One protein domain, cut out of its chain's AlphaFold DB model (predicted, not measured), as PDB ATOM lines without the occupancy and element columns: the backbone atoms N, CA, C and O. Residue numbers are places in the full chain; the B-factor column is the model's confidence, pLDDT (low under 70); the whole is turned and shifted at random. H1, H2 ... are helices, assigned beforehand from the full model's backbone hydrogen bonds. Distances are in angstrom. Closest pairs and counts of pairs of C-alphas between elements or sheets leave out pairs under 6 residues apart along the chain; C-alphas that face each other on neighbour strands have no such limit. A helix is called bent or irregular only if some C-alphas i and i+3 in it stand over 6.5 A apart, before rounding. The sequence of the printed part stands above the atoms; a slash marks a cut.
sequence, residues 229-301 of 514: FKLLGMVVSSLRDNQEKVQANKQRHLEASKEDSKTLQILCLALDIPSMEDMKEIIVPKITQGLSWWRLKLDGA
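AT A GLANCE: This is residues 229 to 301 of the 514 residues of an uncharacterized protein of Colocasia esculenta (UniProt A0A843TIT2). Two long helices meet near their ends as an L, H1 the longer arm and H2 the shorter, joined at the corner by a short loop, residues 270 to 275. The printed part has 73 residues with two named helices, H1 then H2, and no named strand; the class is all helix. It is extended, with a radius of gyration of the C-alphas of 22.4 A, and flat, spanning 60 by 43 by 14 A.

HOW THE PARTS SIT: H1, residues 229 to 269, and H2, residues 276 to 301, are close but not clearly touching; their closest C-alphas, those of Cys 268 and Met 276, are 7.7 A apart. Their lines are only just about perpendicular, at 71 degrees. H2 has a kink of 27 degrees near residue 283. It is neither bent nor irregular, but only just: C-alphas 282 and 285 are 6.3 A apart. Every O i to N i+4 pair is within hydrogen-bond range in H1, and 20 of 22 in H2.

IN THESE COORDINATES: H1 measures 59.9 A from C-alpha 229 at (301.630, 368.596, 324.825) to C-alpha 269 at (263.726, 363.290, 278.726). H2 measures 36.4 A and ends at C-alpha 301, (281.620, 402.015, 278.876).

THE WHOLE: The two C-alphas farthest apart, those of Phe 229 and Asp 272, are 64.6 A apart. Residues 229 to 263 and 280 to 301 stand free. The printed part has no cut. Mean pLDDT of the printed part is 84.5; residues 274, 276 and 279 are under 70.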
ATOM      1  N   PHE A 229     301.977 369.742 325.679       94.00
ATOM      2  CA  PHE A 229     301.630 368.596 324.825       94.00
ATOM      3  C   PHE A 229     300.146 368.220 324.919       94.00
ATOM      4  O   PHE A 229     299.518 367.924 323.901       94.00
ATOM      5  N   LYS A 230     299.552 368.283 326.117       94.06
ATOM      6  CA  LYS A 230     298.125 368.002 326.316       94.06
ATOM      7  C   LYS A 230     297.223 369.047 325.647       94.06
ATOM      8  O   LYS A 230     296.232 368.676 325.018       94.06
ATOM      9  N   LEU A 231     297.578 370.331 325.732       91.00
ATOM     10  CA  LEU A 231     296.871 371.414 325.037       91.00
ATOM     11  C   LEU A 231     296.998 371.290 323.512       91.00
ATOM     12  O   LEU A 231     295.988 371.383 322.815       91.00
ATOM     13  N   LEU A 232     298.198 371.005 322.996       92.19
ATOM     14  CA  LEU A 232     298.418 370.754 321.567       92.19
ATOM     15  C   LEU A 232     297.590 369.561 321.070       92.19
ATOM     16  O   LEU A 232     296.939 369.671 320.035       92.19
ATOM     17  N   GLY A 233     297.529 368.466 321.836       94.94
ATOM     18  CA  GLY A 233     296.668 367.321 321.530       94.94
ATOM     19  C   GLY A 233     295.191 367.708 321.398       94.94
ATOM     20  O   GLY A 233     294.553 367.364 320.405       94.94
ATOM     21  N   MET A 234     294.659 368.499 322.338       92.88
ATOM     22  CA  MET A 234     293.276 368.998 322.270       92.88
ATOM     23  C   MET A 234     293.025 369.905 321.053       92.88
ATOM     24  O   MET A 234     291.964 369.812 320.430       92.88
ATOM     25  N   VAL A 235     293.985 370.763 320.691       91.94
ATOM     26  CA  VAL A 235     293.887 371.624 319.498       91.94
ATOM     27  C   VAL A 235     293.897 370.786 318.218       91.94
ATOM     28  O   VAL A 235     293.050 371.004 317.354       91.94
ATOM     29  N   VAL A 236     294.784 369.792 318.108       94.06
ATOM     30  CA  VAL A 236     294.854 368.888 316.947       94.06
ATOM     31  C   VAL A 236     293.569 368.068 316.798       94.06
ATOM     32  O   VAL A 236     293.039 367.985 315.689       94.06
ATOM     33  N   SER A 237     293.006 367.534 317.889       92.38
ATOM     34  CA  SER A 237     291.691 366.871 317.858       92.38
ATOM     35  C   SER A 237     290.584 367.812 317.367       92.38
ATOM     36  O   SER A 237     289.853 367.464 316.447       92.38
ATOM     37  N   SER A 238     290.505 369.037 317.897       91.38
ATOM     38  CA  SER A 238     289.498 370.025 317.472       91.38
ATOM     39  C   SER A 238     289.643 370.435 315.997       91.38
ATOM     40  O   SER A 238     288.647 370.629 315.296       91.38
ATOM     41  N   LEU A 239     290.876 370.539 315.489       89.81
ATOM     42  CA  LEU A 239     291.132 370.796 314.069       89.81
ATOM     43  C   LEU A 239     290.684 369.622 313.188       89.81
ATOM     44  O   LEU A 239     290.058 369.860 312.154       89.81
ATOM     45  N   ARG A 240     290.923 368.376 313.620       94.69
ATOM     46  CA  ARG A 240     290.461 367.165 312.925       94.69
ATOM     47  C   ARG A 240     288.934 367.115 312.829       94.69
ATOM     48  O   ARG A 240     288.406 367.026 311.722       94.69
ATOM     49  N   ASP A 241     288.233 367.304 313.947       91.56
ATOM     50  CA  ASP A 241     286.763 367.338 313.997       91.56
ATOM     51  C   ASP A 241     286.170 368.410 313.066       91.56
ATOM     52  O   ASP A 241     285.093 368.242 312.486       91.56
ATOM     53  N   ASN A 242     286.846 369.554 312.935       87.81
ATOM     54  CA  ASN A 242     286.415 370.632 312.049       87.81
ATOM     55  C   ASN A 242     286.721 370.327 310.575       87.81
ATOM     56  O   ASN A 242     285.887 370.623 309.717       87.81
ATOM     57  N   GLN A 243     287.852 369.684 310.271       91.56
ATOM     58  CA  GLN A 243     288.166 369.206 308.923       91.56
ATOM     59  C   GLN A 243     287.150 368.154 308.451       91.56
ATOM     60  O   GLN A 243     286.659 368.248 307.324       91.56
ATOM     61  N   GLU A 244     286.770 367.209 309.314       93.12
ATOM     62  CA  GLU A 244     285.753 366.191 309.017       93.12
ATOM     63  C   GLU A 244     284.380 366.826 308.736       93.12
ATOM     64  O   GLU A 244     283.738 366.490 307.739       93.12
ATOM     65  N   LYS A 245     283.956 367.832 309.519       90.06
ATOM     66  CA  LYS A 245     282.719 368.601 309.246       90.06
ATOM     67  C   LYS A 245     282.766 369.346 307.908       90.06
ATOM     68  O   LYS A 245     281.760 369.385 307.196       90.06
ATOM     69  N   VAL A 246     283.911 369.930 307.547       90.62
ATOM     70  CA  VAL A 246     284.092 370.609 306.251       90.62
ATOM     71  C   VAL A 246     284.023 369.608 305.095       90.62
ATOM     72  O   VAL A 246     283.349 369.883 304.100       90.62
ATOM     73  N   GLN A 247     284.642 368.431 305.226       91.19
ATOM     74  CA  GLN A 247     284.547 367.372 304.218       91.19
ATOM     75  C   GLN A 247     283.119 366.816 304.095       91.19
ATOM     76  O   GLN A 247     282.620 366.702 302.977       91.19
ATOM     77  N   ALA A 248     282.421 366.577 305.209       92.44
ATOM     78  CA  ALA A 248     281.025 366.134 305.206       92.44
ATOM     79  C   ALA A 248     280.086 367.150 304.526       92.44
ATOM     80  O   ALA A 248     279.228 366.769 303.728       92.44
ATOM     81  N   ASN A 249     280.270 368.452 304.769       87.88
ATOM     82  CA  ASN A 249     279.503 369.492 304.076       87.88
ATOM     83  C   ASN A 249     279.848 369.574 302.579       87.88
ATOM     84  O   ASN A 249     278.946 369.737 301.757       87.88
ATOM     85  N   LYS A 250     281.124 369.411 302.201       90.25
ATOM     86  CA  LYS A 250     281.534 369.344 300.789       90.25
ATOM     87  C   LYS A 250     280.893 368.146 300.077       90.25
ATOM     88  O   LYS A 250     280.414 368.301 298.957       90.25
ATOM     89  N   GLN A 251     280.834 366.990 300.736       93.38
ATOM     90  CA  GLN A 251     280.188 365.788 300.212       93.38
ATOM     91  C   GLN A 251     278.680 366.000 300.002       93.38
ATOM     92  O   GLN A 251     278.184 365.745 298.908       93.38
ATOM     93  N   ARG A 252     277.973 366.578 300.984       90.75
ATOM     94  CA  ARG A 252     276.543 366.923 300.858       90.75
ATOM     95  C   ARG A 252     276.257 367.872 299.693       90.75
ATOM     96  O   ARG A 252     275.272 367.687 298.989       90.75
ATOM     97  N   HIS A 253     277.121 368.862 299.451       86.56
ATOM     98  CA  HIS A 253     276.984 369.741 298.284       86.56
ATOM     99  C   HIS A 253     277.216 369.013 296.950       86.56
ATOM    100  O   HIS A 253     276.523 369.304 295.976       86.56
ATOM    101  N   LEU A 254     278.149 368.056 296.894       91.50
ATOM    102  CA  LEU A 254     278.350 367.212 295.710       91.50
ATOM    103  C   LEU A 254     277.172 366.255 295.471       91.50
ATOM    104  O   LEU A 254     276.850 365.965 294.322       91.50
ATOM    105  N   GLU A 255     276.528 365.767 296.529       92.06
ATOM    106  CA  GLU A 255     275.341 364.909 296.444       92.06
ATOM    107  C   GLU A 255     274.106 365.696 295.996       92.06
ATOM    108  O   GLU A 255     273.495 365.309 295.002       92.06
ATOM    109  N   ALA A 256     273.829 366.859 296.597       88.25
ATOM    110  CA  ALA A 256     272.776 367.766 296.130       88.25
ATOM    111  C   ALA A 256     272.973 368.152 294.649       88.25
ATOM    112  O   ALA A 256     272.050 368.041 293.847       88.25
ATOM    113  N   SER A 257     274.205 368.482 294.236       88.69
ATOM    114  CA  SER A 257     274.493 368.802 292.828       88.69
ATOM    115  C   SER A 257     274.272 367.615 291.874       88.69
ATOM    116  O   SER A 257     273.937 367.819 290.705       88.69
ATOM    117  N   LYS A 258     274.431 366.367 292.344       91.69
ATOM    118  CA  LYS A 258     274.084 365.168 291.559       91.69
ATOM    119  C   LYS A 258     272.571 364.976 291.456       91.69
ATOM    120  O   LYS A 258     272.109 364.493 290.425       91.69
ATOM    121  N   GLU A 259     271.805 365.335 292.483       89.00
ATOM    122  CA  GLU A 259     270.338 365.297 292.451       89.00
ATOM    123  C   GLU A 259     269.763 366.367 291.512       89.00
ATOM    124  O   GLU A 259     268.904 366.047 290.688       89.00
ATOM    125  N   ASP A 260     270.319 367.582 291.523       86.38
ATOM    126  CA  ASP A 260     269.996 368.629 290.542       86.38
ATOM    127  C   ASP A 260     270.280 368.153 289.105       86.38
ATOM    128  O   ASP A 260     269.442 368.291 288.214       86.38
ATOM    129  N   SER A 261     271.435 367.511 288.883       87.50
ATOM    130  CA  SER A 261     271.821 366.949 287.578       87.50
ATOM    131  C   SER A 261     270.860 365.851 287.095       87.50
ATOM    132  O   SER A 261     270.428 365.869 285.941       87.50
ATOM    133  N   LYS A 262     270.442 364.933 287.981       90.75
ATOM    134  CA  LYS A 262     269.403 363.931 287.668       90.75
ATOM    135  C   LYS A 262     268.058 364.584 287.349       90.75
ATOM    136  O   LYS A 262     267.378 364.161 286.420       90.75
ATOM    137  N   THR A 263     267.681 365.620 288.094       87.81
ATOM    138  CA  THR A 263     266.425 366.353 287.876       87.81
ATOM    139  C   THR A 263     266.423 367.038 286.508       87.81
ATOM    140  O   THR A 263     265.422 366.975 285.794       87.81
ATOM    141  N   LEU A 264     267.561 367.603 286.091       83.25
ATOM    142  CA  LEU A 264     267.755 368.126 284.736       83.25
ATOM    143  C   LEU A 264     267.670 367.024 283.671       83.25
ATOM    144  O   LEU A 264     266.975 367.221 282.681       83.25
ATOM    145  N   GLN A 265     268.282 365.852 283.876       83.94
ATOM    146  CA  GLN A 265     268.155 364.724 282.936       83.94
ATOM    147  C   GLN A 265     266.698 364.266 282.755       83.94
ATOM    148  O   GLN A 265     266.268 364.044 281.624       83.94
ATOM    149  N   ILE A 266     265.922 364.177 283.840       89.31
ATOM    150  CA  ILE A 266     264.488 363.839 283.783       89.31
ATOM    151  C   ILE A 266     263.705 364.916 283.017       89.31
ATOM    152  O   ILE A 266     262.835 364.584 282.216       89.31
ATOM    153  N   LEU A 267     264.036 366.198 283.209       85.62
ATOM    154  CA  LEU A 267     263.453 367.311 282.451       85.62
ATOM    155  C   LEU A 267     263.801 367.265 280.957       85.62
ATOM    156  O   LEU A 267     262.926 367.533 280.141       85.62
ATOM    157  N   CYS A 268     265.031 366.897 280.583       79.25
ATOM    158  CA  CYS A 268     265.418 366.726 279.178       79.25
ATOM    159  C   CYS A 268     264.630 365.588 278.512       79.25
ATOM    160  O   CYS A 268     264.088 365.781 277.426       79.25
ATOM    161  N   LEU A 269     264.513 364.439 279.193       86.19
ATOM    162  CA  LEU A 269     263.726 363.290 278.726       86.19
ATOM    163  C   LEU A 269     262.229 363.618 278.604       86.19
ATOM    164  O   LEU A 269     261.582 363.175 277.666       86.19
ATOM    165  N   ALA A 270     261.675 364.416 279.520       85.75
ATOM    166  CA  ALA A 270     260.267 364.821 279.490       85.75
ATOM    167  C   ALA A 270     259.931 365.873 278.410       85.75
ATOM    168  O   ALA A 270     258.758 366.197 278.226       85.75
ATOM    169  N   LEU A 271     260.940 366.435 277.738       89.69
ATOM    170  CA  LEU A 271     260.796 367.475 276.715       89.69
ATOM    171  C   LEU A 271     261.227 367.000 275.312       89.69
ATOM    172  O   LEU A 271     261.330 367.837 274.417       89.69
ATOM    173  N   ASP A 272     261.502 365.700 275.132       88.44
ATOM    174  CA  ASP A 272     262.052 365.101 273.901       88.44
ATOM    175  C   ASP A 272     263.274 365.861 273.340       88.44
ATOM    176  O   ASP A 272     263.490 365.948 272.129       88.44
ATOM    177  N   ILE A 273     264.102 366.431 274.226       81.44
ATOM    178  CA  ILE A 273     265.316 367.133 273.803       81.44
ATOM    179  C   ILE A 273     266.421 366.089 273.600       81.44
ATOM    180  O   ILE A 273     266.803 365.430 274.577       81.44
ATOM    181  N   PRO A 274     266.964 365.930 272.377       66.75
ATOM    182  CA  PRO A 274     268.082 365.029 272.146       66.75
ATOM    183  C   PRO A 274     269.305 365.525 272.931       66.75
ATOM    184  O   PRO A 274     269.541 366.725 273.016       66.75
ATOM    185  N   SER A 275     269.991 364.566 273.560       76.88
ATOM    186  CA  SER A 275     271.222 364.629 274.363       76.88
ATOM    187  C   SER A 275     271.599 365.908 275.150       76.88
ATOM    188  O   SER A 275     271.632 367.043 274.677       76.88
ATOM    189  N   MET A 276     272.108 365.697 276.370       66.88
ATOM    190  CA  MET A 276     272.842 366.733 277.117       66.88
ATOM    191  C   MET A 276     274.125 367.209 276.406       66.88
ATOM    192  O   MET A 276     274.633 368.277 276.749       66.88
ATOM    193  N   GLU A 277     274.658 366.456 275.440       78.00
ATOM    194  CA  GLU A 277     275.734 366.914 274.550       78.00
ATOM    195  C   GLU A 277     275.226 367.976 273.558       78.00
ATOM    196  O   GLU A 277     275.739 369.096 273.566       78.00
ATOM    197  N   ASP A 278     274.160 367.691 272.808       75.00
ATOM    198  CA  ASP A 278     273.570 368.614 271.821       75.00
ATOM    199  C   ASP A 278     273.097 369.915 272.492       75.00
ATOM    200  O   ASP A 278     273.279 371.027 271.984       75.00
ATOM    201  N   MET A 279     272.554 369.803 273.711       68.94
ATOM    202  CA  MET A 279     272.160 370.969 274.497       68.94
ATOM    203  C   MET A 279     273.368 371.842 274.903       68.94
ATOM    204  O   MET A 279     273.237 373.070 274.938       68.94
ATOM    205  N   LYS A 280     274.557 371.265 275.152       76.75
ATOM    206  CA  LYS A 280     275.788 372.057 275.363       76.75
ATOM    207  C   LYS A 280     276.185 372.779 274.078       76.75
ATOM    208  O   LYS A 280     276.486 373.970 274.151       76.75
ATOM    209  N   GLU A 281     276.138 372.117 272.923       76.31
ATOM    210  CA  GLU A 281     276.477 372.749 271.638       76.31
ATOM    211  C   GLU A 281     275.528 373.898 271.265       76.31
ATOM    212  O   GLU A 281     275.957 374.876 270.657       76.31
ATOM    213  N   ILE A 282     274.263 373.861 271.691       73.81
ATOM    214  CA  ILE A 282     273.304 374.948 271.432       73.81
ATOM    215  C   ILE A 282     273.389 376.069 272.484       73.81
ATOM    216  O   ILE A 282     273.275 377.254 272.144       73.81
ATOM    217  N   ILE A 283     273.551 375.731 273.768       75.69
ATOM    218  CA  ILE A 283     273.488 376.706 274.869       75.69
ATOM    219  C   ILE A 283     274.845 377.369 275.132       75.69
ATOM    220  O   ILE A 283     274.885 378.585 275.344       75.69
ATOM    221  N   VAL A 284     275.961 376.631 275.092       77.75
ATOM    222  CA  VAL A 284     277.288 377.187 275.418       77.75
ATOM    223  C   VAL A 284     277.685 378.310 274.450       77.75
ATOM    224  O   VAL A 284     278.089 379.366 274.947       77.75
ATOM    225  N   PRO A 285     277.503 378.208 273.116       82.25
ATOM    226  CA  PRO A 285     277.770 379.326 272.213       82.25
ATOM    227  C   PRO A 285     276.863 380.530 272.470       82.25
ATOM    228  O   PRO A 285     277.355 381.655 272.474       82.25
ATOM    229  N   LYS A 286     275.570 380.328 272.770       72.31
ATOM    230  CA  LYS A 286     274.632 381.428 273.076       72.31
ATOM    231  C   LYS A 286     274.991 382.159 274.372       72.31
ATOM    232  O   LYS A 286     274.964 383.389 274.405       72.31
ATOM    233  N   ILE A 287     275.388 381.433 275.419       76.06
ATOM    234  CA  ILE A 287     275.895 382.035 276.664       76.06
ATOM    235  C   ILE A 287     277.224 382.754 276.403       76.06
ATOM    236  O   ILE A 287     277.403 383.886 276.847       76.06
ATOM    237  N   THR A 288     278.132 382.154 275.632       83.00
ATOM    238  CA  THR A 288     279.447 382.741 275.321       83.00
ATOM    239  C   THR A 288     279.320 384.009 274.465       83.00
ATOM    240  O   THR A 288     280.005 384.993 274.736       83.00
ATOM    241  N   GLN A 289     278.390 384.042 273.503       80.25
ATOM    242  CA  GLN A 289     278.019 385.239 272.734       80.25
ATOM    243  C   GLN A 289     277.359 386.311 273.616       80.25
ATOM    244  O   GLN A 289     277.673 387.495 273.495       80.25
ATOM    245  N   GLY A 290     276.483 385.918 274.547       80.25
ATOM    246  CA  GLY A 290     275.898 386.840 275.524       80.25
ATOM    247  C   GLY A 290     276.954 387.482 276.435       80.25
ATOM    248  O   GLY A 290     276.907 388.689 276.681       80.25
ATOM    249  N   LEU A 291     277.937 386.695 276.883       74.44
ATOM    250  CA  LEU A 291     279.057 387.148 277.713       74.44
ATOM    251  C   LEU A 291     280.068 388.002 276.934       74.44
ATOM    252  O   LEU A 291     280.545 389.000 277.474       74.44
ATOM    253  N   SER A 292     280.374 387.674 275.674       79.56
ATOM    254  CA  SER A 292     281.269 388.490 274.840       79.56
ATOM    255  C   SER A 292     280.638 389.836 274.472       79.56
ATOM    256  O   SER A 292     281.311 390.865 274.559       79.56
ATOM    257  N   TRP A 293     279.330 389.868 274.188       82.00
ATOM    258  CA  TRP A 293     278.568 391.109 274.016       82.00
ATOM    259  C   TRP A 293     278.550 391.955 275.297       82.00
ATOM    260  O   TRP A 293     278.769 393.168 275.246       82.00
ATOM    261  N   TRP A 294     278.363 391.327 276.465       73.75
ATOM    262  CA  TRP A 294     278.468 392.008 277.761       73.75
ATOM    263  C   TRP A 294     279.865 392.586 278.011       73.75
ATOM    264  O   TRP A 294     279.980 393.708 278.505       73.75
ATOM    265  N   ARG A 295     280.921 391.853 277.641       77.12
ATOM    266  CA  ARG A 295     282.315 392.298 277.775       77.12
ATOM    267  C   ARG A 295     282.608 393.509 276.888       77.12
ATOM    268  O   ARG A 295     283.028 394.536 277.410       77.12
ATOM    269  N   LEU A 296     282.261 393.443 275.600       79.56
ATOM    270  CA  LEU A 296     282.360 394.574 274.664       79.56
ATOM    271  C   LEU A 296     281.613 395.816 275.172       79.56
ATOM    272  O   LEU A 296     282.111 396.937 275.063       79.56
ATOM    273  N   LYS A 297     280.438 395.628 275.782       78.75
ATOM    274  CA  LYS A 297     279.640 396.722 276.348       78.75
ATOM    275  C   LYS A 297     280.259 397.335 277.610       78.75
ATOM    276  O   LYS A 297     280.141 398.542 277.815       78.75
ATOM    277  N   LEU A 298     280.927 396.532 278.439       74.38
ATOM    278  CA  LEU A 298     281.684 397.010 279.602       74.38
ATOM    279  C   LEU A 298     282.972 397.738 279.194       74.38
ATOM    280  O   LEU A 298     283.286 398.772 279.781       74.38
ATOM    281  N   ASP A 299     283.679 397.244 278.177       79.25
ATOM    282  CA  ASP A 299     284.907 397.865 277.678       79.25
ATOM    283  C   ASP A 299     284.613 399.187 276.936       79.25
ATOM    284  O   ASP A 299     285.310 400.180 277.158       79.25
ATOM    285  N   GLY A 300     283.510 399.268 276.178       78.94
ATOM    286  CA  GLY A 300     283.007 400.528 275.608       78.94
ATOM    287  C   GLY A 300     282.602 401.559 276.673       78.94
ATOM    288  O   GLY A 300     282.992 402.722 276.600       78.94
ATOM    289  N   ALA A 301     281.916 401.133 277.740       70.31
ATOM    290  CA  ALA A 301     281.620 402.015 278.876       70.31
ATOM    291  C   ALA A 301     282.890 402.491 279.618       70.31
ATOM    292  O   ALA A 301     282.874 403.528 280.288       70.31
TER     293      ALA A 301